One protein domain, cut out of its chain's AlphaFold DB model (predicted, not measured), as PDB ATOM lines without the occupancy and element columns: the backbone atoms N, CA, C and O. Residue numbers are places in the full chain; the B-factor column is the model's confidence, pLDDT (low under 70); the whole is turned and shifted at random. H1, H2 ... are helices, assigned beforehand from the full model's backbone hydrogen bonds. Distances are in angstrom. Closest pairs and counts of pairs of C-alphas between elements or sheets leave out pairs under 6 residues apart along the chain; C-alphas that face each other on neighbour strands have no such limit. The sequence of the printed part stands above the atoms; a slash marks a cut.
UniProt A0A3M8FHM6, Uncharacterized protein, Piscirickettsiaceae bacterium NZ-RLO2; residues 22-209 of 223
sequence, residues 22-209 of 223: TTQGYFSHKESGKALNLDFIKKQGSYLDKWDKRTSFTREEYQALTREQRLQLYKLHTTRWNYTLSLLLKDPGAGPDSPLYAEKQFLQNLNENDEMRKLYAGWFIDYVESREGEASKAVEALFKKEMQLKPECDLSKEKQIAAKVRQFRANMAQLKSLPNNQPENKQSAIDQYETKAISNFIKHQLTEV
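This is residues 22 to 209 of the 223 residues of an uncharacterized protein of Piscirickettsiaceae bacterium NZ-RLO2 (UniProt A0A3M8FHM6). One long helix, H3, forms the core: H4 folds back on its last part, H5 and H6 cross it on residues 69 to 80, and H1 packs across its start. From H5 a long helical hairpin, H7 and H8, reaches away from H1 and H2, and residues 177 to 186 at its turn stick out. The printed part has 188 residues with eight named helices, H1 to H8 in order along the chain, and no named strand. The class is all helix, and the whole is compact, with a radius of gyration of the C-alphas of 18.4 A and spans of 56 by 39 by 35 A.

H3, residues 67 to 90, is the hub, touching four helices. H4, residues 99 to 108, forms a helical hairpin with it, touching residues 80 to 88 of H3 alone at a shallow tilt of 31 degrees, opposite ways; the closest C-alphas are those of Thr 84 and Lys 104, 5.6 A apart. H5, residues 114 to 132, touches H3 at a steep tilt of 65 degrees, with the C-alphas of Leu 76 and Phe 124 closest at 6.3 A. H6, residues 137 to 146, touches H3 at a tilt of 38 degrees, only just steep, the same way, with the C-alphas of Leu 73 and Val 139 closest at 5.6 A. H5 and H6 form a helical hairpin but only just touch, with 3 pairs of C-alphas within 8 A; the closest are those of Ala 121 and Lys 144, 6.8 A apart. H1, residues 38 to 44, touches H3 about perpendicular at 83 degrees, with the C-alphas of Ile 41 and Leu 71 closest at 6.2 A. H2, residues 59 to 63, is close to H3 but not clearly touching, the C-alphas of Tyr 62 and Arg 70 being 7.1 A apart at their closest. H7, residues 156 to 177, touches H5 with residues 156 to 163 alone, at a steep tilt of 59 degrees; the C-alphas of Gly 122 and Lys 159 are closest at 4.4 A. H8, residues 184 to 207, forms a helical hairpin with H7 at 16 degrees, a shallow tilt, with the C-alphas of Val 165 and Ile 198 closest at 6.7 A. H3 and H8 are apart. Every O i to N i+4 pair is within hydrogen-bond range in H1, H2, H4, H6, H7 and H8; in H3 19 of 20 are, and in H5 14 of 15.

H3 runs 34.0 A from C-alpha 67 at (532.648, 246.897, 453.045), H8 34.7 A, H7 31.5 A and H5 26.8 A. H1 begins at C-alpha 38, (526.021, 247.581, 453.271), and H8 ends at C-alpha 207, (540.324, 260.360, 416.466).

The C-alphas of Asp 49 and Asn 181, the two farthest apart, are 58.1 A apart. The printed part has no cut, and the link from H1 to H2, 14 residues, is long. Mean pLDDT of the printed part is 81.7; 34 residues are under 70, among them 23 to 30 and 179 to 189.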
ATOM      1  N   THR A  22     519.816 243.963 442.920       76.25
ATOM      2  CA  THR A  22     520.410 242.753 442.353       76.25
ATOM      3  C   THR A  22     519.468 242.153 441.318       76.25
ATOM      4  O   THR A  22     518.279 242.028 441.558       76.25
ATOM      5  N   THR A  23     519.960 241.690 440.181       66.56
ATOM      6  CA  THR A  23     519.126 240.939 439.215       66.56
ATOM      7  C   THR A  23     519.696 239.557 438.963       66.56
ATOM      8  O   THR A  23     518.937 238.594 438.888       66.56
ATOM      9  N   GLN A  24     521.023 239.458 438.941       61.69
ATOM     10  CA  GLN A  24     521.879 238.280 439.037       61.69
ATOM     11  C   GLN A  24     523.287 238.820 439.330       61.69
ATOM     12  O   GLN A  24     523.744 239.726 438.646       61.69
ATOM     13  N   GLY A  25     523.960 238.317 440.362       57.41
ATOM     14  CA  GLY A  25     525.328 238.733 440.686       57.41
ATOM     15  C   GLY A  25     526.184 237.553 441.124       57.41
ATOM     16  O   GLY A  25     525.746 236.400 441.059       57.41
ATOM     17  N   TYR A  26     527.400 237.833 441.609       59.97
ATOM     18  CA  TYR A  26     528.347 236.818 442.107       59.97
ATOM     19  C   TYR A  26     527.699 235.799 443.047       59.97
ATOM     20  O   TYR A  26     527.986 234.595 443.007       59.97
ATOM     21  N   PHE A  27     526.760 236.292 443.846       58.19
ATOM     22  CA  PHE A  27     526.039 235.542 444.843       58.19
ATOM     23  C   PHE A  27     524.593 235.306 444.396       58.19
ATOM     24  O   PHE A  27     523.880 236.235 444.046       58.19
ATOM     25  N   SER A  28     524.236 234.018 444.357       60.09
ATOM     26  CA  SER A  28     522.915 233.397 444.163       60.09
ATOM     27  C   SER A  28     521.805 234.175 443.421       60.09
ATOM     28  O   SER A  28     521.304 235.194 443.878       60.09
ATOM     29  N   HIS A  29     521.239 233.554 442.377       63.16
ATOM     30  CA  HIS A  29     520.022 234.029 441.690       63.16
ATOM     31  C   HIS A  29     518.812 234.249 442.623       63.16
ATOM     32  O   HIS A  29     517.910 235.008 442.281       63.16
ATOM     33  N   LYS A  30     518.788 233.608 443.804       69.81
ATOM     34  CA  LYS A  30     517.708 233.740 444.804       69.81
ATOM     35  C   LYS A  30     517.581 235.143 445.392       69.81
ATOM     36  O   LYS A  30     516.648 235.416 446.136       69.81
ATOM     37  N   GLU A  31     518.560 235.997 445.136       71.00
ATOM     38  CA  GLU A  31     518.620 237.329 445.711       71.00
ATOM     39  C   GLU A  31     518.236 238.420 444.735       71.00
ATOM     40  O   GLU A  31     518.360 239.576 445.100       71.00
ATOM     41  N   SER A  32     517.761 238.069 443.539       73.56
ATOM     42  CA  SER A  32     517.212 239.012 442.564       73.56
ATOM     43  C   SER A  32     516.104 239.889 443.184       73.56
ATOM     44  O   SER A  32     515.297 239.404 443.978       73.56
ATOM     45  N   GLY A  33     516.093 241.180 442.859       77.12
ATOM     46  CA  GLY A  33     515.203 242.220 443.378       77.12
ATOM     47  C   GLY A  33     515.567 242.778 444.761       77.12
ATOM     48  O   GLY A  33     514.806 243.567 445.314       77.12
ATOM     49  N   LYS A  34     516.689 242.376 445.380       82.50
ATOM     50  CA  LYS A  34     517.078 242.891 446.706       82.50
ATOM     51  C   LYS A  34     517.859 244.197 446.592       82.50
ATOM     52  O   LYS A  34     518.748 244.332 445.756       82.50
ATOM     53  N   ALA A  35     517.578 245.119 447.513       86.81
ATOM     54  CA  ALA A  35     518.279 246.393 447.606       86.81
ATOM     55  C   ALA A  35     519.785 246.212 447.856       86.81
ATOM     56  O   ALA A  35     520.202 245.462 448.747       86.81
ATOM     57  N   LEU A  36     520.595 246.959 447.104       86.44
ATOM     58  CA  LEU A  36     522.049 246.948 447.226       86.44
ATOM     59  C   LEU A  36     522.549 247.957 448.260       86.44
ATOM     60  O   LEU A  36     522.698 249.148 447.988       86.44
ATOM     61  N   ASN A  37     522.842 247.455 449.461       88.06
ATOM     62  CA  ASN A  37     523.337 248.239 450.592       88.06
ATOM     63  C   ASN A  37     524.430 247.501 451.396       88.06
ATOM     64  O   ASN A  37     524.816 246.370 451.091       88.06
ATOM     65  N   LEU A  38     524.953 248.149 452.440       87.56
ATOM     66  CA  LEU A  38     526.021 247.581 453.271       87.56
ATOM     67  C   LEU A  38     525.590 246.306 454.013       87.56
ATOM     68  O   LEU A  38     526.391 245.378 454.151       87.56
ATOM     69  N   ASP A  39     524.329 246.219 454.448       88.12
ATOM     70  CA  ASP A  39     523.792 245.018 455.099       88.12
ATOM     71  C   ASP A  39     523.729 243.832 454.140       88.12
ATOM     72  O   ASP A  39     524.033 242.700 454.526       88.12
ATOM     73  N   PHE A  40     523.381 244.088 452.878       84.75
ATOM     74  CA  PHE A  40     523.440 243.095 451.818       84.75
ATOM     75  C   PHE A  40     524.869 242.563 451.665       84.75
ATOM     76  O   PHE A  40     525.078 241.358 451.782       84.75
ATOM     77  N   ILE A  41     525.871 243.439 451.520       83.62
ATOM     78  CA  ILE A  41     527.284 243.031 451.396       83.62
ATOM     79  C   ILE A  41     527.774 242.246 452.616       83.62
ATOM     80  O   ILE A  41     528.522 241.276 452.474       83.62
ATOM     81  N   LYS A  42     527.321 242.606 453.821       83.38
ATOM     82  CA  LYS A  42     527.636 241.855 455.042       83.38
ATOM     83  C   LYS A  42     527.088 240.426 454.985       83.38
ATOM     84  O   LYS A  42     527.805 239.502 455.362       83.38
ATOM     85  N   LYS A  43     525.861 240.238 454.484       78.94
ATOM     86  CA  LYS A  43     525.245 238.914 454.278       78.94
ATOM     87  C   LYS A  43     525.926 238.121 453.160       78.94
ATOM     88  O   LYS A  43     525.992 236.904 453.254       78.94
ATOM     89  N   GLN A  44     526.498 238.789 452.158       74.81
ATOM     90  CA  GLN A  44     527.229 238.114 451.080       74.81
ATOM     91  C   GLN A  44     528.550 237.479 451.511       74.81
ATOM     92  O   GLN A  44     528.995 236.507 450.902       74.81
ATOM     93  N   GLY A  45     529.173 237.982 452.580       67.81
ATOM     94  CA  GLY A  45     530.450 237.460 453.074       67.81
ATOM     95  C   GLY A  45     530.439 235.961 453.409       67.81
ATOM     96  O   GLY A  45     531.503 235.349 453.424       67.81
ATOM     97  N   SER A  46     529.264 235.361 453.633       67.12
ATOM     98  CA  SER A  46     529.115 233.931 453.927       67.12
ATOM     99  C   SER A  46     529.058 233.012 452.698       67.12
ATOM    100  O   SER A  46     529.028 231.800 452.882       67.12
ATOM    101  N   TYR A  47     529.031 233.532 451.462       66.81
ATOM    102  CA  TYR A  47     528.764 232.742 450.242       66.81
ATOM    103  C   TYR A  47     529.951 232.652 449.259       66.81
ATOM    104  O   TYR A  47     529.769 232.704 448.041       66.81
ATOM    105  N   LEU A  48     531.180 232.505 449.759       68.94
ATOM    106  CA  LEU A  48     532.410 232.630 448.953       68.94
ATOM    107  C   LEU A  48     532.875 231.350 448.229       68.94
ATOM    108  O   LEU A  48     533.826 231.405 447.456       68.94
ATOM    109  N   ASP A  49     532.200 230.213 448.400       66.75
ATOM    110  CA  ASP A  49     532.711 228.898 447.958       66.75
ATOM    111  C   ASP A  49     532.754 228.694 446.427       66.75
ATOM    112  O   ASP A  49     533.213 227.663 445.933       66.75
ATOM    113  N   LYS A  50     532.256 229.662 445.645       65.62
ATOM    114  CA  LYS A  50     532.252 229.632 444.167       65.62
ATOM    115  C   LYS A  50     532.802 230.911 443.532       65.62
ATOM    116  O   LYS A  50     532.530 231.149 442.357       65.62
ATOM    117  N   TRP A  51     533.535 231.713 444.307       74.12
ATOM    118  CA  TRP A  51     534.038 233.024 443.899       74.12
ATOM    119  C   TRP A  51     534.906 232.940 442.641       74.12
ATOM    120  O   TRP A  51     534.479 233.376 441.574       74.12
ATOM    121  N   ASP A  52     536.029 232.227 442.725       63.19
ATOM    122  CA  ASP A  52     537.069 232.220 441.685       63.19
ATOM    123  C   ASP A  52     536.622 231.606 440.345       63.19
ATOM    124  O   ASP A  52     537.298 231.740 439.333       63.19
ATOM    125  N   LYS A  53     535.466 230.928 440.305       66.50
ATOM    126  CA  LYS A  53     534.898 230.365 439.066       66.50
ATOM    127  C   LYS A  53     534.012 231.348 438.303       66.50
ATOM    128  O   LYS A  53     533.646 231.071 437.165       66.50
ATOM    129  N   ARG A  54     533.575 232.427 438.952       67.31
ATOM    130  CA  ARG A  54     532.581 233.375 438.425       67.31
ATOM    131  C   ARG A  54     533.155 234.765 438.194       67.31
ATOM    132  O   ARG A  54     532.460 235.606 437.630       67.31
ATOM    133  N   THR A  55     534.376 235.010 438.654       76.06
ATOM    134  CA  THR A  55     534.998 236.330 438.699       76.06
ATOM    135  C   THR A  55     536.359 236.319 438.027       76.06
ATOM    136  O   THR A  55     537.044 235.303 437.994       76.06
ATOM    137  N   SER A  56     536.760 237.473 437.496       83.50
ATOM    138  CA  SER A  56     538.087 237.662 436.895       83.50
ATOM    139  C   SER A  56     539.180 237.997 437.920       83.50
ATOM    140  O   SER A  56     540.353 238.059 437.565       83.50
ATOM    141  N   PHE A  57     538.807 238.235 439.177       86.50
ATOM    142  CA  PHE A  57     539.707 238.451 440.315       86.50
ATOM    143  C   PHE A  57     539.500 237.363 441.370       86.50
ATOM    144  O   PHE A  57     538.449 236.711 441.390       86.50
ATOM    145  N   THR A  58     540.472 237.194 442.264       87.50
ATOM    146  CA  THR A  58     540.414 236.144 443.289       87.50
ATOM    147  C   THR A  58     539.580 236.550 444.502       87.50
ATOM    148  O   THR A  58     539.226 237.721 444.705       87.50
ATOM    149  N   ARG A  59     539.247 235.564 445.335       85.94
ATOM    150  CA  ARG A  59     538.582 235.775 446.625       85.94
ATOM    151  C   ARG A  59     539.398 236.675 447.539       85.94
ATOM    152  O   ARG A  59     538.824 237.533 448.208       85.94
ATOM    153  N   GLU A  60     540.709 236.486 447.580       88.50
ATOM    154  CA  GLU A  60     541.625 237.249 448.429       88.50
ATOM    155  C   GLU A  60     541.601 238.728 448.048       88.50
ATOM    156  O   GLU A  60     541.481 239.587 448.923       88.50
ATOM    157  N   GLU A  61     541.615 239.030 446.748       91.50
ATOM    158  CA  GLU A  61     541.540 240.401 446.238       91.50
ATOM    159  C   GLU A  61     540.253 241.107 446.678       91.50
ATOM    160  O   GLU A  61     540.269 242.261 447.103       91.50
ATOM    161  N   TYR A  62     539.132 240.391 446.656       89.00
ATOM    162  CA  TYR A  62     537.858 240.913 447.140       89.00
ATOM    163  C   TYR A  62     537.784 241.038 448.661       89.00
ATOM    164  O   TYR A  62     537.219 241.995 449.199       89.00
ATOM    165  N   GLN A  63     538.345 240.070 449.383       87.69
ATOM    166  CA  GLN A  63     538.400 240.107 450.839       87.69
ATOM    167  C   GLN A  63     539.327 241.218 451.353       87.69
ATOM    168  O   GLN A  63     539.093 241.717 452.453       87.69
ATOM    169  N   ALA A  64     540.295 241.676 450.559       92.94
ATOM    170  CA  ALA A  64     541.120 242.837 450.887       92.94
ATOM    171  C   ALA A  64     540.344 244.170 450.851       92.94
ATOM    172  O   ALA A  64     540.734 245.123 451.523       92.94
ATOM    173  N   LEU A  65     539.231 244.244 450.111       92.62
ATOM    174  CA  LEU A  65     538.394 245.442 450.052       92.62
ATOM    175  C   LEU A  65     537.639 245.697 451.371       92.62
ATOM    176  O   LEU A  65     537.189 244.757 452.036       92.62
ATOM    177  N   THR A  66     537.405 246.973 451.701       92.88
ATOM    178  CA  THR A  66     536.467 247.373 452.770       92.88
ATOM    179  C   THR A  66     535.016 247.053 452.393       92.88
ATOM    180  O   THR A  66     534.709 246.723 451.248       92.88
ATOM    181  N   ARG A  67     534.072 247.157 453.339       89.88
ATOM    182  CA  ARG A  67     532.648 246.897 453.045       89.88
ATOM    183  C   ARG A  67     532.084 247.873 452.013       89.88
ATOM    184  O   ARG A  67     531.334 247.460 451.135       89.88
ATOM    185  N   GLU A  68     532.478 249.133 452.108       91.31
ATOM    186  CA  GLU A  68     532.094 250.213 451.201       91.31
ATOM    187  C   GLU A  68     532.656 249.953 449.803       91.31
ATOM    188  O   GLU A  68     531.925 250.006 448.819       91.31
ATOM    189  N   GLN A  69     533.930 249.560 449.721       93.50
ATOM    190  CA  GLN A  69     534.573 249.203 448.458       93.50
ATOM    191  C   GLN A  69     533.913 247.984 447.801       93.50
ATOM    192  O   GLN A  69     533.653 247.988 446.600       93.50
ATOM    193  N   ARG A  70     533.569 246.953 448.582       90.81
ATOM    194  CA  ARG A  70     532.820 245.792 448.076       90.81
ATOM    195  C   ARG A  70     531.434 246.184 447.572       90.81
ATOM    196  O   ARG A  70     531.010 245.670 446.542       90.81
ATOM    197  N   LEU A  71     530.740 247.092 448.264       89.88
ATOM    198  CA  LEU A  71     529.456 247.623 447.800       89.88
ATOM    199  C   LEU A  71     529.616 248.357 446.466       89.88
ATOM    200  O   LEU A  71     528.838 248.115 445.550       89.88
ATOM    201  N   GLN A  72     530.631 249.207 446.338       92.31
ATOM    202  CA  GLN A  72     530.896 249.960 445.114       92.31
ATOM    203  C   GLN A  72     531.246 249.037 443.936       92.31
ATOM    204  O   GLN A  72     530.674 249.186 442.857       92.31
ATOM    205  N   LEU A  73     532.091 248.022 444.156       92.00
ATOM    206  CA  LEU A  73     532.389 246.998 443.149       92.00
ATOM    207  C   LEU A  73     531.126 246.230 442.733       92.00
ATOM    208  O   LEU A  73     530.883 246.017 441.547       92.00
ATOM    209  N   TYR A  74     530.273 245.870 443.695       89.19
ATOM    210  CA  TYR A  74     529.015 245.189 443.397       89.19
ATOM    211  C   TYR A  74     528.070 246.069 442.566       89.19
ATOM    212  O   TYR A  74     527.420 245.582 441.637       89.19
ATOM    213  N   LYS A  75     528.008 247.372 442.864       90.38
ATOM    214  CA  LYS A  75     527.237 248.343 442.077       90.38
ATOM    215  C   LYS A  75     527.759 248.444 440.643       90.38
ATOM    216  O   LYS A  75     526.941 248.452 439.727       90.38
ATOM    217  N   LEU A  76     529.077 248.446 440.425       92.44
ATOM    218  CA  LEU A  76     529.672 248.429 439.078       92.44
ATOM    219  C   LEU A  76     529.277 247.172 438.297       92.44
ATOM    220  O   LEU A  76     528.746 247.269 437.189       92.44
ATOM    221  N   HIS A  77     529.450 245.999 438.909       89.06
ATOM    222  CA  HIS A  77     529.073 244.725 438.303       89.06
ATOM    223  C   HIS A  77     527.579 244.676 437.945       89.06
ATOM    224  O   HIS A  77     527.202 244.350 436.819       89.06
ATOM    225  N   THR A  78     526.723 245.075 438.888       87.50
ATOM    226  CA  THR A  78     525.266 245.094 438.699       87.50
ATOM    227  C   THR A  78     524.849 246.110 437.643       87.50
ATOM    228  O   THR A  78     523.982 245.805 436.832       87.50
ATOM    229  N   THR A  79     525.497 247.278 437.588       90.31
ATOM    230  CA  THR A  79     525.268 248.275 436.530       90.31
ATOM    231  C   THR A  79     525.549 247.671 435.162       90.31
ATOM    232  O   THR A  79     524.680 247.714 434.294       90.31
ATOM    233  N   ARG A  80     526.726 247.059 434.966       90.38
ATOM    234  CA  ARG A  80     527.085 246.402 433.701       90.38
ATOM    235  C   ARG A  80     526.075 245.320 433.328       90.38
ATOM    236  O   ARG A  80     525.646 245.244 432.174       90.38
ATOM    237  N   TRP A  81     525.691 244.486 434.288       86.81
ATOM    238  CA  TRP A  81     524.749 243.398 434.048       86.81
ATOM    239  C   TRP A  81     523.354 243.911 433.674       86.81
ATOM    240  O   TRP A  81     522.812 243.536 432.635       86.81
ATOM    241  N   ASN A  82     522.798 244.827 434.467       86.62
ATOM    242  CA  ASN A  82     521.485 245.419 434.218       86.62
ATOM    243  C   ASN A  82     521.449 246.219 432.926       86.62
ATOM    244  O   ASN A  82     520.463 246.151 432.195       86.62
ATOM    245  N   TYR A  83     522.543 246.898 432.595       89.19
ATOM    246  CA  TYR A  83     522.695 247.522 431.295       89.19
ATOM    247  C   TYR A  83     522.600 246.496 430.161       89.19
ATOM    248  O   TYR A  83     521.787 246.647 429.250       89.19
ATOM    249  N   THR A  84     523.357 245.403 430.267       87.31
ATOM    250  CA  THR A  84     523.354 244.317 429.277       87.31
ATOM    251  C   THR A  84     521.958 243.712 429.095       87.31
ATOM    252  O   THR A  84     521.550 243.424 427.971       87.31
ATOM    253  N   LEU A  85     521.194 243.552 430.183       81.69
ATOM    254  CA  LEU A  85     519.798 243.103 430.132       81.69
ATOM    255  C   LEU A  85     518.877 244.140 429.477       81.69
ATOM    256  O   LEU A  85     518.015 243.780 428.674       81.69
ATOM    257  N   SER A  86     519.069 245.426 429.784       83.94
ATOM    258  CA  SER A  86     518.241 246.513 429.251       83.94
ATOM    259  C   SER A  86     518.310 246.632 427.725       83.94
ATOM    260  O   SER A  86     517.308 246.981 427.101       83.94
ATOM    261  N   LEU A  87     519.439 246.254 427.109       84.44
ATOM    262  CA  LEU A  87     519.603 246.247 425.651       84.44
ATOM    263  C   LEU A  87     518.568 245.353 424.948       84.44
ATOM    264  O   LEU A  87     518.078 245.717 423.885       84.44
ATOM    265  N   LEU A  88     518.189 244.218 425.548       71.44
ATOM    266  CA  LEU A  88     517.163 243.320 424.994       71.44
ATOM    267  C   LEU A  88     515.743 243.769 425.313       71.44
ATOM    268  O   LEU A  88     514.832 243.494 424.547       71.44
ATOM    269  N   LEU A  89     515.538 244.430 426.452       73.44
ATOM    270  CA  LEU A  89     514.217 244.953 426.798       73.44
ATOM    271  C   LEU A  89     513.807 246.095 425.867       73.44
ATOM    272  O   LEU A  89     512.616 246.302 425.655       73.44
ATOM    273  N   LYS A  90     514.783 246.816 425.302       71.25
ATOM    274  CA  LYS A  90     514.523 247.872 424.323       71.25
ATOM    275  C   LYS A  90     513.946 247.326 423.014       71.25
ATOM    276  O   LYS A  90     513.072 247.967 422.442       71.25
ATOM    277  N   ASP A  91     514.419 246.167 422.563       72.19
ATOM    278  CA  ASP A  91     513.874 245.463 421.402       72.19
ATOM    279  C   ASP A  91     514.029 243.939 421.583       72.19
ATOM    280  O   ASP A  91     515.064 243.361 421.238       72.19
ATOM    281  N   PRO A  92     513.008 243.263 422.144       66.50
ATOM    282  CA  PRO A  92     513.055 241.825 422.409       66.50
ATOM    283  C   PRO A  92     513.169 240.956 421.148       66.50
ATOM    284  O   PRO A  92     513.545 239.788 421.251       66.50
ATOM    285  N   GLY A  93     512.836 241.508 419.975       65.88
ATOM    286  CA  GLY A  93     512.946 240.846 418.674       65.88
ATOM    287  C   GLY A  93     514.272 241.114 417.959       65.88
ATOM    288  O   GLY A  93     514.462 240.621 416.847       65.88
ATOM    289  N   ALA A  94     515.180 241.879 418.577       72.88
ATOM    290  CA  ALA A  94     516.441 242.284 417.977       72.88
ATOM    291  C   ALA A  94     517.311 241.059 417.652       72.88
ATOM    292  O   ALA A  94     517.928 240.437 418.523       72.88
ATOM    293  N   GLY A  95     517.334 240.704 416.368       75.19
ATOM    294  CA  GLY A  95     518.097 239.576 415.852       75.19
ATOM    295  C   GLY A  95     519.613 239.817 415.860       75.19
ATOM    296  O   GLY A  95     520.075 240.909 416.213       75.19
ATOM    297  N   PRO A  96     520.397 238.814 415.427       77.88
ATOM    298  CA  PRO A  96     521.859 238.869 415.376       77.88
ATOM    299  C   PRO A  96     522.445 240.078 414.639       77.88
ATOM    300  O   PRO A  96     523.521 240.549 414.999       77.88
ATOM    301  N   ASP A  97     521.715 240.606 413.656       78.19
ATOM    302  CA  ASP A  97     522.140 241.735 412.822       78.19
ATOM    303  C   ASP A  97     521.879 243.109 413.465       78.19
ATOM    304  O   ASP A  97     522.261 244.148 412.922       78.19
ATOM    305  N   SER A  98     521.225 243.146 414.630       83.19
ATOM    306  CA  SER A  98     520.920 244.400 415.315       83.19
ATOM    307  C   SER A  98     522.135 244.958 416.080       83.19
ATOM    308  O   SER A  98     522.888 244.208 416.713       83.19
ATOM    309  N   PRO A  99     522.306 246.294 416.130       80.50
ATOM    310  CA  PRO A  99     523.325 246.924 416.972       80.50
ATOM    311  C   PRO A  99     523.183 246.581 418.464       80.50
ATOM    312  O   PRO A  99     524.193 246.433 419.149       80.50
ATOM    313  N   LEU A 100     521.947 246.403 418.951       84.12
ATOM    314  CA  LEU A 100     521.641 246.014 420.334       84.12
ATOM    315  C   LEU A 100     522.153 244.607 420.660       84.12
ATOM    316  O   LEU A 100     522.774 244.395 421.703       84.12
ATOM    317  N   TYR A 101     521.928 243.649 419.756       84.12
ATOM    318  CA  TYR A 101     522.429 242.291 419.924       84.12
ATOM    319  C   TYR A 101     523.957 242.263 419.882       84.12
ATOM    320  O   TYR A 101     524.572 241.636 420.743       84.12
ATOM    321  N   ALA A 102     524.580 242.981 418.943       84.25
ATOM    322  CA  ALA A 102     526.036 243.079 418.858       84.25
ATOM    323  C   ALA A 102     526.655 243.678 420.136       84.25
ATOM    324  O   ALA A 102     527.632 243.140 420.657       84.25
ATOM    325  N   GLU A 103     526.065 244.749 420.678       88.12
ATOM    326  CA  GLU A 103     526.502 245.370 421.935       88.12
ATOM    327  C   GLU A 103     526.375 244.416 423.126       88.12
ATOM    328  O   GLU A 103     527.320 244.252 423.899       88.12
ATOM    329  N   LYS A 104     525.242 243.712 423.237       87.88
ATOM    330  CA  LYS A 104     525.059 242.666 424.248       87.88
ATOM    331  C   LYS A 104     526.125 241.581 424.118       87.88
ATOM    332  O   LYS A 104     526.714 241.197 425.126       87.88
ATOM    333  N   GLN A 105     526.365 241.076 422.906       86.31
ATOM    334  CA  GLN A 105     527.359 240.027 422.678       86.31
ATOM    335  C   GLN A 105     528.750 240.480 423.107       86.31
ATOM    336  O   GLN A 105     529.458 239.701 423.735       86.31
ATOM    337  N   PHE A 106     529.117 241.735 422.851       88.31
ATOM    338  CA  PHE A 106     530.362 242.303 423.360       88.31
ATOM    339  C   PHE A 106     530.402 242.374 424.890       88.31
ATOM    340  O   PHE A 106     531.389 241.976 425.499       88.31
ATOM    341  N   LEU A 107     529.334 242.839 425.539       88.56
ATOM    342  CA  LEU A 107     529.306 242.945 427.000       88.56
ATOM    343  C   LEU A 107     529.298 241.589 427.710       88.56
ATOM    344  O   LEU A 107     529.773 241.499 428.844       88.56
ATOM    345  N   GLN A 108     528.781 240.546 427.063       85.62
ATOM    346  CA  GLN A 108     528.828 239.168 427.556       85.62
ATOM    347  C   GLN A 108     530.168 238.496 427.243       85.62
ATOM    348  O   GLN A 108     530.716 237.798 428.091       85.62
ATOM    349  N   ASN A 109     530.709 238.760 426.056       84.81
ATOM    350  CA  ASN A 109     531.961 238.218 425.550       84.81
ATOM    351  C   ASN A 109     532.876 239.388 425.194       84.81
ATOM    352  O   ASN A 109     532.912 239.824 424.039       84.81
ATOM    353  N   LEU A 110     533.583 239.903 426.204       82.81
ATOM    354  CA  LEU A 110     534.506 241.033 426.086       82.81
ATOM    355  C   LEU A 110     535.643 240.675 425.116       82.81
ATOM    356  O   LEU A 110     536.685 240.174 425.522       82.81
ATOM    357  N   ASN A 111     535.398 240.867 423.821       72.69
ATOM    358  CA  ASN A 111     536.330 240.558 422.743       72.69
ATOM    359  C   ASN A 111     537.582 241.452 422.803       72.69
ATOM    360  O   ASN A 111     537.663 242.384 423.602       72.69
ATOM    361  N   GLU A 112     538.562 241.191 421.936       66.50
ATOM    362  CA  GLU A 112     539.879 241.855 421.937       66.50
ATOM    363  C   GLU A 112     539.861 243.366 421.614       66.50
ATOM    364  O   GLU A 112     540.919 243.976 421.469       66.50
ATOM    365  N   ASN A 113     538.695 244.015 421.515       84.62
ATOM    366  CA  ASN A 113     538.636 245.459 421.303       84.62
ATOM    367  C   ASN A 113     538.942 246.222 422.606       84.62
ATOM    368  O   ASN A 113     538.048 246.565 423.383       84.62
ATOM    369  N   ASP A 114     540.230 246.482 422.836       88.06
ATOM    370  CA  ASP A 114     540.744 247.182 424.016       88.06
ATOM    371  C   ASP A 114     540.115 248.565 424.215       88.06
ATOM    372  O   ASP A 114     539.647 248.877 425.306       88.06
ATOM    373  N   GLU A 115     540.021 249.366 423.155       87.88
ATOM    374  CA  GLU A 115     539.451 250.718 423.206       87.88
ATOM    375  C   GLU A 115     537.978 250.710 423.615       87.88
ATOM    376  O   GLU A 115     537.546 251.492 424.464       87.88
ATOM    377  N   MET A 116     537.200 249.780 423.060       88.25
ATOM    378  CA  MET A 116     535.802 249.620 423.433       88.25
ATOM    379  C   MET A 116     535.695 249.186 424.901       88.25
ATOM    380  O   MET A 116     534.925 249.776 425.652       88.25
ATOM    381  N   ARG A 117     536.523 248.239 425.367       92.62
ATOM    382  CA  ARG A 117     536.546 247.837 426.788       92.62
ATOM    383  C   ARG A 117     536.859 249.016 427.712       92.62
ATOM    384  O   ARG A 117     536.170 249.163 428.722       92.62
ATOM    385  N   LYS A 118     537.810 249.888 427.351       93.75
ATOM    386  CA  LYS A 118     538.110 251.117 428.110       93.75
ATOM    387  C   LYS A 118     536.908 252.045 428.185       93.75
ATOM    388  O   LYS A 118     536.569 252.498 429.274       93.75
ATOM    389  N   LEU A 119     536.228 252.284 427.065       91.94
ATOM    390  CA  LEU A 119     535.077 253.190 427.038       91.94
ATOM    391  C   LEU A 119     533.929 252.693 427.904       91.94
ATOM    392  O   LEU A 119     533.375 253.471 428.676       91.94
ATOM    393  N   TYR A 120     533.596 251.402 427.828       94.12
ATOM    394  CA  TYR A 120     532.575 250.832 428.708       94.12
ATOM    395  C   TYR A 120     533.017 250.851 430.171       94.12
ATOM    396  O   TYR A 120     532.205 251.175 431.034       94.12
ATOM    397  N   ALA A 121     534.287 250.551 430.462       95.56
ATOM    398  CA  ALA A 121     534.800 250.600 431.826       95.56
ATOM    399  C   ALA A 121     534.695 252.018 432.409       95.56
ATOM    400  O   ALA A 121     534.086 252.194 433.463       95.56
ATOM    401  N   GLY A 122     535.208 253.027 431.698       95.31
ATOM    402  CA  GLY A 122     535.134 254.429 432.109       95.31
ATOM    403  C   GLY A 122     533.695 254.924 432.258       95.31
ATOM    404  O   GLY A 122     533.387 255.637 433.209       95.31
ATOM    405  N   TRP A 123     532.789 254.481 431.385       94.31
ATOM    406  CA  TRP A 123     531.377 254.845 431.460       94.31
ATOM    407  C   TRP A 123     530.636 254.223 432.645       94.31
ATOM    408  O   TRP A 123     529.909 254.929 433.343       94.31
ATOM    409  N   PHE A 124     530.831 252.930 432.923       95.12
ATOM    410  CA  PHE A 124     530.244 252.302 434.112       95.12
ATOM    411  C   PHE A 124     530.799 252.907 435.405       95.12
ATOM    412  O   PHE A 124     530.042 253.093 436.360       95.12
ATOM    413  N   ILE A 125     532.092 253.246 435.426       95.50
ATOM    414  CA  ILE A 125     532.723 253.919 436.562       95.50
ATOM    415  C   ILE A 125     532.104 255.304 436.774       95.50
ATOM    416  O   ILE A 125     531.573 255.538 437.856       95.50
ATOM    417  N   ASP A 126     532.061 256.178 435.759       94.12
ATOM    418  CA  ASP A 126     531.420 257.504 435.881       94.12
ATOM    419  C   ASP A 126     529.947 257.392 436.316       94.12
ATOM    420  O   ASP A 126     529.471 258.155 437.162       94.12
ATOM    421  N   TYR A 127     529.217 256.398 435.801       92.38
ATOM    422  CA  TYR A 127     527.824 256.171 436.178       92.38
ATOM    423  C   TYR A 127     527.640 255.906 437.679       92.38
ATOM    424  O   TYR A 127     526.719 256.458 438.291       92.38
ATOM    425  N   VAL A 128     528.497 255.074 438.277       92.25
ATOM    426  CA  VAL A 128     528.454 254.786 439.719       92.25
ATOM    427  C   VAL A 128     529.007 255.965 440.523       92.25
ATOM    428  O   VAL A 128     528.378 256.388 441.493       92.25
ATOM    429  N   GLU A 129     530.133 256.542 440.105       93.38
ATOM    430  CA  GLU A 129     530.791 257.645 440.813       93.38
ATOM    431  C   GLU A 129     529.917 258.891 440.910       93.38
ATOM    432  O   GLU A 129     529.838 259.527 441.961       93.38
ATOM    433  N   SER A 130     529.188 259.203 439.841       90.12
ATOM    434  CA  SER A 130     528.273 260.345 439.795       90.12
ATOM    435  C   SER A 130     527.126 260.297 440.804       90.12
ATOM    436  O   SER A 130     526.458 261.311 441.005       90.12
ATOM    437  N   ARG A 131     526.880 259.138 441.422       88.81
ATOM    438  CA  ARG A 131     525.794 258.922 442.385       88.81
ATOM    439  C   ARG A 131     526.286 258.597 443.791       88.81
ATOM    440  O   ARG A 131     525.540 258.789 444.743       88.81
ATOM    441  N   GLU A 132     527.506 258.088 443.925       84.88
ATOM    442  CA  GLU A 132     527.996 257.485 445.174       84.88
ATOM    443  C   GLU A 132     529.369 258.012 445.613       84.88
ATOM    444  O   GLU A 132     529.859 257.629 446.672       84.88
ATOM    445  N   GLY A 133     529.988 258.888 444.818       87.94
ATOM    446  CA  GLY A 133     531.352 259.356 445.038       87.94
ATOM    447  C   GLY A 133     532.405 258.492 444.342       87.94
ATOM    448  O   GLY A 133     532.124 257.405 443.835       87.94
ATOM    449  N   GLU A 134     533.627 259.019 444.298       93.25
ATOM    450  CA  GLU A 134     534.754 258.467 443.540       93.25
ATOM    451  C   GLU A 134     535.052 256.996 443.884       93.25
ATOM    452  O   GLU A 134     534.977 256.569 445.043       93.25
ATOM    453  N   ALA A 135     535.384 256.197 442.868       91.44
ATOM    454  CA  ALA A 135     535.784 254.814 443.041       91.44
ATOM    455  C   ALA A 135     537.182 254.741 443.634       91.44
ATOM    456  O   ALA A 135     538.120 255.392 443.178       91.44
ATOM    457  N   SER A 136     537.348 253.903 444.659       94.06
ATOM    458  CA  SER A 136     538.691 253.668 445.177       94.06
ATOM    459  C   SER A 136     539.558 253.002 444.103       94.06
ATOM    460  O   SER A 136     539.079 252.185 443.314       94.06
ATOM    461  N   LYS A 137     540.869 253.272 444.124       93.81
ATOM    462  CA  LYS A 137     541.826 252.640 443.196       93.81
ATOM    463  C   LYS A 137     541.747 251.111 443.212       93.81
ATOM    464  O   LYS A 137     541.923 250.478 442.178       93.81
ATOM    465  N   ALA A 138     541.466 250.518 444.376       94.75
ATOM    466  CA  ALA A 138     541.317 249.073 444.516       94.75
ATOM    467  C   ALA A 138     540.045 248.558 443.818       94.75
ATOM    468  O   ALA A 138     540.099 247.550 443.120       94.75
ATOM    469  N   VAL A 139     538.921 249.272 443.952       94.88
ATOM    470  CA  VAL A 139     537.666 248.943 443.255       94.88
ATOM    471  C   VAL A 139     537.842 249.071 441.747       94.88
ATOM    472  O   VAL A 139     537.491 248.151 441.010       94.88
ATOM    473  N   GLU A 140     538.436 250.176 441.291       95.81
ATOM    474  CA  GLU A 140     538.698 250.405 439.872       95.81
ATOM    475  C   GLU A 140     539.619 249.323 439.285       95.81
ATOM    476  O   GLU A 140     539.342 248.804 438.206       95.81
ATOM    477  N   ALA A 141     540.672 248.915 440.002       94.75
ATOM    478  CA  ALA A 141     541.572 247.851 439.559       94.75
ATOM    479  C   ALA A 141     540.862 246.494 439.399       94.75
ATOM    480  O   ALA A 141     541.083 245.800 438.404       94.75
ATOM    481  N   LEU A 142     539.987 246.116 440.339       94.06
ATOM    482  CA  LEU A 142     539.219 244.872 440.224       94.06
ATOM    483  C   LEU A 142     538.189 244.941 439.096       94.06
ATOM    484  O   LEU A 142     538.052 243.984 438.332       94.06
ATOM    485  N   PHE A 143     537.531 246.084 438.917       94.38
ATOM    486  CA  PHE A 143     536.594 246.252 437.812       94.38
ATOM    487  C   PHE A 143     537.298 246.256 436.443       94.38
ATOM    488  O   PHE A 143     536.796 245.660 435.493       94.38
ATOM    489  N   LYS A 144     538.507 246.827 436.336       95.06
ATOM    490  CA  LYS A 144     539.355 246.700 435.135       95.06
ATOM    491  C   LYS A 144     539.631 245.238 434.796       95.06
ATOM    492  O   LYS A 144     539.484 244.863 433.635       95.06
ATOM    493  N   LYS A 145     539.945 244.397 435.790       93.38
ATOM    494  CA  LYS A 145     540.121 242.950 435.575       93.38
ATOM    495  C   LYS A 145     538.860 242.286 435.026       93.38
ATOM    496  O   LYS A 145     538.957 241.501 434.088       93.38
ATOM    497  N   GLU A 146     537.681 242.618 435.553       90.25
ATOM    498  CA  GLU A 146     536.406 242.123 435.005       90.25
ATOM    499  C   GLU A 146     536.143 242.575 433.573       90.25
ATOM    500  O   GLU A 146     535.527 241.844 432.797       90.25
ATOM    501  N   MET A 147     536.600 243.780 433.237       92.56
ATOM    502  CA  MET A 147     536.551 244.342 431.893       92.56
ATOM    503  C   MET A 147     537.699 243.839 431.002       92.56
ATOM    504  O   MET A 147     537.826 244.301 429.874       92.56
ATOM    505  N   GLN A 148     538.511 242.885 431.479       92.56
ATOM    506  CA  GLN A 148     539.691 242.335 430.799       92.56
ATOM    507  C   GLN A 148     540.720 243.397 430.370       92.56
ATOM    508  O   GLN A 148     541.430 243.237 429.375       92.56
ATOM    509  N   LEU A 149     540.799 244.486 431.130       93.44
ATOM    510  CA  LEU A 149     541.771 245.554 430.959       93.44
ATOM    511  C   LEU A 149     542.988 245.314 431.849       93.44
ATOM    512  O   LEU A 149     542.894 244.723 432.930       93.44
ATOM    513  N   LYS A 150     544.140 245.822 431.407       89.56
ATOM    514  CA  LYS A 150     545.356 245.800 432.219       89.56
ATOM    515  C   LYS A 150     545.192 246.706 433.454       89.56
ATOM    516  O   LYS A 150     544.585 247.773 433.326       89.56
ATOM    517  N   PRO A 151     545.731 246.334 434.629       85.00
ATOM    518  CA  PRO A 151     545.622 247.142 435.849       85.00
ATOM    519  C   PRO A 151     546.115 248.588 435.690       85.00
ATOM    520  O   PRO A 151     545.514 249.514 436.234       85.00
ATOM    521  N   GLU A 152     547.182 248.778 434.914       87.81
ATOM    522  CA  GLU A 152     547.829 250.058 434.624       87.81
ATOM    523  C   GLU A 152     547.108 250.905 433.567       87.81
ATOM    524  O   GLU A 152     547.529 252.025 433.288       87.81
ATOM    525  N   CYS A 153     546.030 250.393 432.967       91.25
ATOM    526  CA  CYS A 153     545.256 251.140 431.989       91.25
ATOM    527  C   CYS A 153     544.671 252.403 432.629       91.25
ATOM    528  O   CYS A 153     543.840 252.305 433.533       91.25
ATOM    529  N   ASP A 154     545.058 253.581 432.149       92.12
ATOM    530  CA  ASP A 154     544.404 254.828 432.534       92.12
ATOM    531  C   ASP A 154     543.018 254.905 431.878       92.12
ATOM    532  O   ASP A 154     542.881 254.619 430.691       92.12
ATOM    533  N   LEU A 155     542.000 255.242 432.675       94.94
ATOM    534  CA  LEU A 155     540.617 255.445 432.227       94.94
ATOM    535  C   LEU A 155     540.171 256.904 432.377       94.94
ATOM    536  O   LEU A 155     538.991 257.212 432.200       94.94
ATOM    537  N   SER A 156     541.084 257.814 432.733       92.62
ATOM    538  CA  SER A 156     540.770 259.225 432.977       92.62
ATOM    539  C   SER A 156     540.088 259.865 431.772       92.62
ATOM    540  O   SER A 156     539.104 260.589 431.927       92.62
ATOM    541  N   LYS A 157     540.557 259.547 430.561       92.56
ATOM    542  CA  LYS A 157     539.965 260.033 429.314       92.56
ATOM    543  C   LYS A 157     538.544 259.502 429.124       92.56
ATOM    544  O   LYS A 157     537.626 260.275 428.864       92.56
ATOM    545  N   GLU A 158     538.331 258.202 429.282       94.31
ATOM    546  CA  GLU A 158     537.032 257.560 429.081       94.31
ATOM    547  C   GLU A 158     536.002 258.018 430.119       94.31
ATOM    548  O   GLU A 158     534.854 258.285 429.761       94.31
ATOM    549  N   LYS A 159     536.422 258.209 431.376       93.75
ATOM    550  CA  LYS A 159     535.600 258.820 432.432       93.75
ATOM    551  C   LYS A 159     535.217 260.261 432.083       93.75
ATOM    552  O   LYS A 159     534.061 260.643 432.246       93.75
ATOM    553  N   GLN A 160     536.141 261.058 431.537       92.06
ATOM    554  CA  GLN A 160     535.837 262.421 431.079       92.06
ATOM    555  C   GLN A 160     534.855 262.445 429.901       92.06
ATOM    556  O   GLN A 160     533.951 263.285 429.880       92.06
ATOM    557  N   ILE A 161     535.001 261.536 428.929       90.31
ATOM    558  CA  ILE A 161     534.043 261.396 427.820       90.31
ATOM    559  C   ILE A 161     532.660 261.048 428.385       90.31
ATOM    560  O   ILE A 161     531.682 261.717 428.046       90.31
ATOM    561  N   ALA A 162     532.579 260.068 429.290       91.25
ATOM    562  CA  ALA A 162     531.338 259.670 429.949       91.25
ATOM    563  C   ALA A 162     530.660 260.839 430.682       91.25
ATOM    564  O   ALA A 162     529.484 261.114 430.433       91.25
ATOM    565  N   ALA A 163     531.417 261.591 431.485       90.06
ATOM    566  CA  ALA A 163     530.914 262.748 432.215       90.06
ATOM    567  C   ALA A 163     530.365 263.841 431.279       90.06
ATOM    568  O   ALA A 163     529.273 264.368 431.511       90.06
ATOM    569  N   LYS A 164     531.078 264.155 430.185       89.69
ATOM    570  CA  LYS A 164     530.629 265.136 429.181       89.69
ATOM    571  C   LYS A 164     529.358 264.677 428.462       89.69
ATOM    572  O   LYS A 164     528.436 265.473 428.292       89.69
ATOM    573  N   VAL A 165     529.275 263.400 428.079       87.88
ATOM    574  CA  VAL A 165     528.069 262.826 427.452       87.88
ATOM    575  C   VAL A 165     526.877 262.878 428.411       87.88
ATOM    576  O   VAL A 165     525.787 263.291 428.010       87.88
ATOM    577  N   ARG A 166     527.079 262.531 429.685       86.69
ATOM    578  CA  ARG A 166     526.056 262.626 430.735       86.69
ATOM    579  C   ARG A 166     525.567 264.062 430.929       86.69
ATOM    580  O   ARG A 166     524.362 264.292 430.988       86.69
ATOM    581  N   GLN A 167     526.477 265.036 430.973       85.88
ATOM    582  CA  GLN A 167     526.119 266.454 431.066       85.88
ATOM    583  C   GLN A 167     525.323 266.924 429.841       85.88
ATOM    584  O   GLN A 167     524.302 267.594 429.990       85.88
ATOM    585  N   PHE A 168     525.749 266.542 428.634       84.50
ATOM    586  CA  PHE A 168     525.026 266.859 427.403       84.50
ATOM    587  C   PHE A 168     523.591 266.315 427.440       84.50
ATOM    588  O   PHE A 168     522.644 267.051 427.171       84.50
ATOM    589  N   ARG A 169     523.415 265.056 427.858       83.38
ATOM    590  CA  ARG A 169     522.097 264.423 428.015       83.38
ATOM    591  C   ARG A 169     521.231 265.096 429.067       83.38
ATOM    592  O   ARG A 169     520.042 265.285 428.835       83.38
ATOM    593  N   ALA A 170     521.813 265.494 430.196       82.88
ATOM    594  CA  ALA A 170     521.097 266.240 431.225       82.88
ATOM    595  C   ALA A 170     520.575 267.582 430.680       82.88
ATOM    596  O   ALA A 170     519.403 267.907 430.874       82.88
ATOM    597  N   ASN A 171     521.400 268.312 429.926       81.75
ATOM    598  CA  ASN A 171     520.995 269.559 429.275       81.75
ATOM    599  C   ASN A 171     519.892 269.317 428.229       81.75
ATOM    600  O   ASN A 171     518.899 270.041 428.194       81.75
ATOM    601  N   MET A 172     520.017 268.269 427.409       79.12
ATOM    602  CA  MET A 172     518.990 267.892 426.432       79.12
ATOM    603  C   MET A 172     517.665 267.508 427.099       79.12
ATOM    604  O   MET A 172     516.606 267.918 426.632       79.12
ATOM    605  N   ALA A 173     517.704 266.763 428.206       79.19
ATOM    606  CA  ALA A 173     516.514 266.415 428.978       79.19
ATOM    607  C   ALA A 173     515.826 267.662 429.553       79.19
ATOM    608  O   ALA A 173     514.604 267.775 429.467       79.19
ATOM    609  N   GLN A 174     516.595 268.628 430.067       78.62
ATOM    610  CA  GLN A 174     516.053 269.914 430.514       78.62
ATOM    611  C   GLN A 174     515.374 270.667 429.365       78.62
ATOM    612  O   GLN A 174     514.233 271.100 429.518       78.62
ATOM    613  N   LEU A 175     516.014 270.753 428.195       73.50
ATOM    614  CA  LEU A 175     515.434 271.400 427.014       73.50
ATOM    615  C   LEU A 175     514.134 270.722 426.552       73.50
ATOM    616  O   LEU A 175     513.168 271.413 426.238       73.50
ATOM    617  N   LYS A 176     514.091 269.384 426.554       74.44
ATOM    618  CA  LYS A 176     512.891 268.595 426.216       74.44
ATOM    619  C   LYS A 176     511.768 268.756 427.245       74.44
ATOM    620  O   LYS A 176     510.603 268.639 426.887       74.44
ATOM    621  N   SER A 177     512.105 269.016 428.510       74.50
ATOM    622  CA  SER A 177     511.127 269.195 429.593       74.50
ATOM    623  C   SER A 177     510.448 270.567 429.606       74.50
ATOM    624  O   SER A 177     509.463 270.754 430.322       74.50
ATOM    625  N   LEU A 178     510.957 271.534 428.831       74.31
ATOM    626  CA  LEU A 178     510.324 272.842 428.702       74.31
ATOM    627  C   LEU A 178     508.930 272.680 428.073       74.31
ATOM    628  O   LEU A 178     508.795 271.912 427.118       74.31
ATOM    629  N   PRO A 179     507.900 273.401 428.559       62.72
ATOM    630  CA  PRO A 179     506.553 273.301 428.018       62.72
ATOM    631  C   PRO A 179     506.573 273.727 426.555       62.72
ATOM    632  O   PRO A 179     506.681 274.906 426.222       62.72
ATOM    633  N   ASN A 180     506.513 272.746 425.672       58.06
ATOM    634  CA  ASN A 180     506.540 272.960 424.246       58.06
ATOM    635  C   ASN A 180     505.445 272.063 423.676       58.06
ATOM    636  O   ASN A 180     505.527 270.842 423.784       58.06
ATOM    637  N   ASN A 181     504.406 272.669 423.096       56.28
ATOM    638  CA  ASN A 181     503.338 271.977 422.365       56.28
ATOM    639  C   ASN A 181     503.905 271.402 421.052       56.28
ATOM    640  O   ASN A 181     503.496 271.798 419.959       56.28
ATOM    641  N   GLN A 182     504.937 270.561 421.133       57.16
ATOM    642  CA  GLN A 182     505.642 270.063 419.965       57.16
ATOM    643  C   GLN A 182     505.062 268.722 419.504       57.16
ATOM    644  O   GLN A 182     504.869 267.823 420.318       57.16
ATOM    645  N   PRO A 183     504.788 268.571 418.196       61.91
ATOM    646  CA  PRO A 183     504.318 267.313 417.628       61.91
ATOM    647  C   PRO A 183     505.383 266.210 417.746       61.91
ATOM    648  O   PRO A 183     506.577 266.495 417.642       61.91
ATOM    649  N   GLU A 184     504.952 264.951 417.884       62.81
ATOM    650  CA  GLU A 184     505.804 263.755 418.070       62.81
ATOM    651  C   GLU A 184     506.966 263.651 417.061       62.81
ATOM    652  O   GLU A 184     508.079 263.254 417.411       62.81
ATOM    653  N   ASN A 185     506.757 264.115 415.824       63.97
ATOM    654  CA  ASN A 185     507.781 264.140 414.773       63.97
ATOM    655  C   ASN A 185     509.008 265.000 415.128       63.97
ATOM    656  O   ASN A 185     510.117 264.699 414.687       63.97
ATOM    657  N   LYS A 186     508.842 266.055 415.938       65.00
ATOM    658  CA  LYS A 186     509.965 266.877 416.412       65.00
ATOM    659  C   LYS A 186     510.752 266.185 417.520       65.00
ATOM    660  O   LYS A 186     511.971 266.311 417.540       65.00
ATOM    661  N   GLN A 187     510.096 265.409 418.382       66.62
ATOM    662  CA  GLN A 187     510.775 264.660 419.442       66.62
ATOM    663  C   GLN A 187     511.711 263.593 418.858       66.62
ATOM    664  O   GLN A 187     512.883 263.537 419.224       66.62
ATOM    665  N   SER A 188     511.231 262.834 417.868       68.50
ATOM    666  CA  SER A 188     512.047 261.851 417.140       68.50
ATOM    667  C   SER A 188     513.257 262.495 416.442       68.50
ATOM    668  O   SER A 188     514.375 261.984 416.519       68.50
ATOM    669  N   ALA A 189     513.078 263.673 415.832       68.69
ATOM    670  CA  ALA A 189     514.175 264.417 415.212       68.69
ATOM    671  C   ALA A 189     515.222 264.907 416.235       68.69
ATOM    672  O   ALA A 189     516.423 264.851 415.963       68.69
ATOM    673  N   ILE A 190     514.787 265.348 417.422       70.06
ATOM    674  CA  ILE A 190     515.686 265.749 418.516       70.06
ATOM    675  C   ILE A 190     516.499 264.545 419.010       70.06
ATOM    676  O   ILE A 190     517.707 264.671 419.210       70.06
ATOM    677  N   ASP A 191     515.874 263.376 419.164       71.25
ATOM    678  CA  ASP A 191     516.552 262.152 419.611       71.25
ATOM    679  C   ASP A 191     517.596 261.665 418.583       71.25
ATOM    680  O   ASP A 191     518.700 261.232 418.941       71.25
ATOM    681  N   GLN A 192     517.293 261.792 417.286       73.94
ATOM    682  CA  GLN A 192     518.245 261.503 416.207       73.94
ATOM    683  C   GLN A 192     519.422 262.487 416.198       73.94
ATOM    684  O   GLN A 192     520.575 262.067 416.054       73.94
ATOM    685  N   TYR A 193     519.153 263.783 416.381       75.00
ATOM    686  CA  TYR A 193     520.195 264.805 416.477       75.00
ATOM    687  C   TYR A 193     521.111 264.561 417.678       75.00
ATOM    688  O   TYR A 193     522.330 264.562 417.523       75.00
ATOM    689  N   GLU A 194     520.537 264.282 418.850       78.31
ATOM    690  CA  GLU A 194     521.276 263.924 420.062       78.31
ATOM    691  C   GLU A 194     522.202 262.728 419.813       78.31
ATOM    692  O   GLU A 194     523.401 262.798 420.088       78.31
ATOM    693  N   THR A 195     521.674 261.659 419.215       75.62
ATOM    694  CA  THR A 195     522.450 260.456 418.890       75.62
ATOM    695  C   THR A 195     523.621 260.769 417.956       75.62
ATOM    696  O   THR A 195     524.746 260.317 418.196       75.62
ATOM    697  N   LYS A 196     523.386 261.569 416.907       77.25
ATOM    698  CA  LYS A 196     524.416 261.975 415.938       77.25
ATOM    699  C   LYS A 196     525.473 262.879 416.581       77.25
ATOM    700  O   LYS A 196     526.663 262.643 416.382       77.25
ATOM    701  N   ALA A 197     525.057 263.865 417.374       79.12
ATOM    702  CA  ALA A 197     525.944 264.802 418.060       79.12
ATOM    703  C   ALA A 197     526.854 264.090 419.068       79.12
ATOM    704  O   ALA A 197     528.072 264.263 419.020       79.12
ATOM    705  N   ILE A 198     526.284 263.221 419.913       80.81
ATOM    706  CA  ILE A 198     527.047 262.410 420.869       80.81
ATOM    707  C   ILE A 198     528.039 261.522 420.111       80.81
ATOM    708  O   ILE A 198     529.231 261.548 420.407       80.81
ATOM    709  N   SER A 199     527.578 260.797 419.086       77.50
ATOM    710  CA  SER A 199     528.437 259.908 418.291       77.50
ATOM    711  C   SER A 199     529.612 260.645 417.643       77.50
ATOM    712  O   SER A 199     530.726 260.125 417.635       77.50
ATOM    713  N   ASN A 200     529.387 261.850 417.116       77.25
ATOM    714  CA  ASN A 200     530.438 262.672 416.516       77.25
ATOM    715  C   ASN A 200     531.426 263.194 417.562       77.25
ATOM    716  O   ASN A 200     532.629 263.133 417.328       77.25
ATOM    717  N   PHE A 201     530.937 263.650 418.717       82.50
ATOM    718  CA  PHE A 201     531.785 264.086 419.825       82.50
ATOM    719  C   PHE A 201     532.719 262.961 420.289       82.50
ATOM    720  O   PHE A 201     533.926 263.158 420.391       82.50
ATOM    721  N   ILE A 202     532.177 261.762 420.504       78.50
ATOM    722  CA  ILE A 202     532.967 260.590 420.898       78.50
ATOM    723  C   ILE A 202     534.001 260.259 419.833       78.50
ATOM    724  O   ILE A 202     535.170 260.094 420.160       78.50
ATOM    725  N   LYS A 203     533.582 260.174 418.563       77.88
ATOM    726  CA  LYS A 203     534.501 259.904 417.453       77.88
ATOM    727  C   LYS A 203     535.643 260.904 417.446       77.88
ATOM    728  O   LYS A 203     536.774 260.457 417.442       77.88
ATOM    729  N   HIS A 204     535.350 262.199 417.539       80.06
ATOM    730  CA  HIS A 204     536.356 263.255 417.587       80.06
ATOM    731  C   HIS A 204     537.352 263.055 418.740       80.06
ATOM    732  O   HIS A 204     538.557 263.027 418.510       80.06
ATOM    733  N   GLN A 205     536.859 262.806 419.959       78.31
ATOM    734  CA  GLN A 205     537.715 262.542 421.124       78.31
ATOM    735  C   GLN A 205     538.562 261.268 420.969       78.31
ATOM    736  O   GLN A 205     539.621 261.153 421.585       78.31
ATOM    737  N   LEU A 206     538.118 260.296 420.171       73.75
ATOM    738  CA  LEU A 206     538.885 259.092 419.852       73.75
ATOM    739  C   LEU A 206     539.877 259.324 418.697       73.75
ATOM    740  O   LEU A 206     541.013 258.873 418.791       73.75
ATOM    741  N   THR A 207     539.496 260.067 417.652       67.50
ATOM    742  CA  THR A 207     540.324 260.360 416.466       67.50
ATOM    743  C   THR A 207     541.412 261.401 416.703       67.50
ATOM    744  O   THR A 207     542.413 261.348 416.002       67.50
ATOM    745  N   GLU A 208     541.316 262.260 417.725       53.34
ATOM    746  CA  GLU A 208     542.448 263.099 418.179       53.34
ATOM    747  C   GLU A 208     543.691 262.268 418.597       53.34
ATOM    748  O   GLU A 208     544.755 262.824 418.843       53.34
ATOM    749  N   VAL A 209     543.590 260.932 418.654       45.03
ATOM    750  CA  VAL A 209     544.720 259.996 418.849       45.03
ATOM    751  C   VAL A 209     545.100 259.257 417.549       45.03
ATOM    752  O   VAL A 209     546.199 258.722 417.443       45.03
TER     753      VAL A 209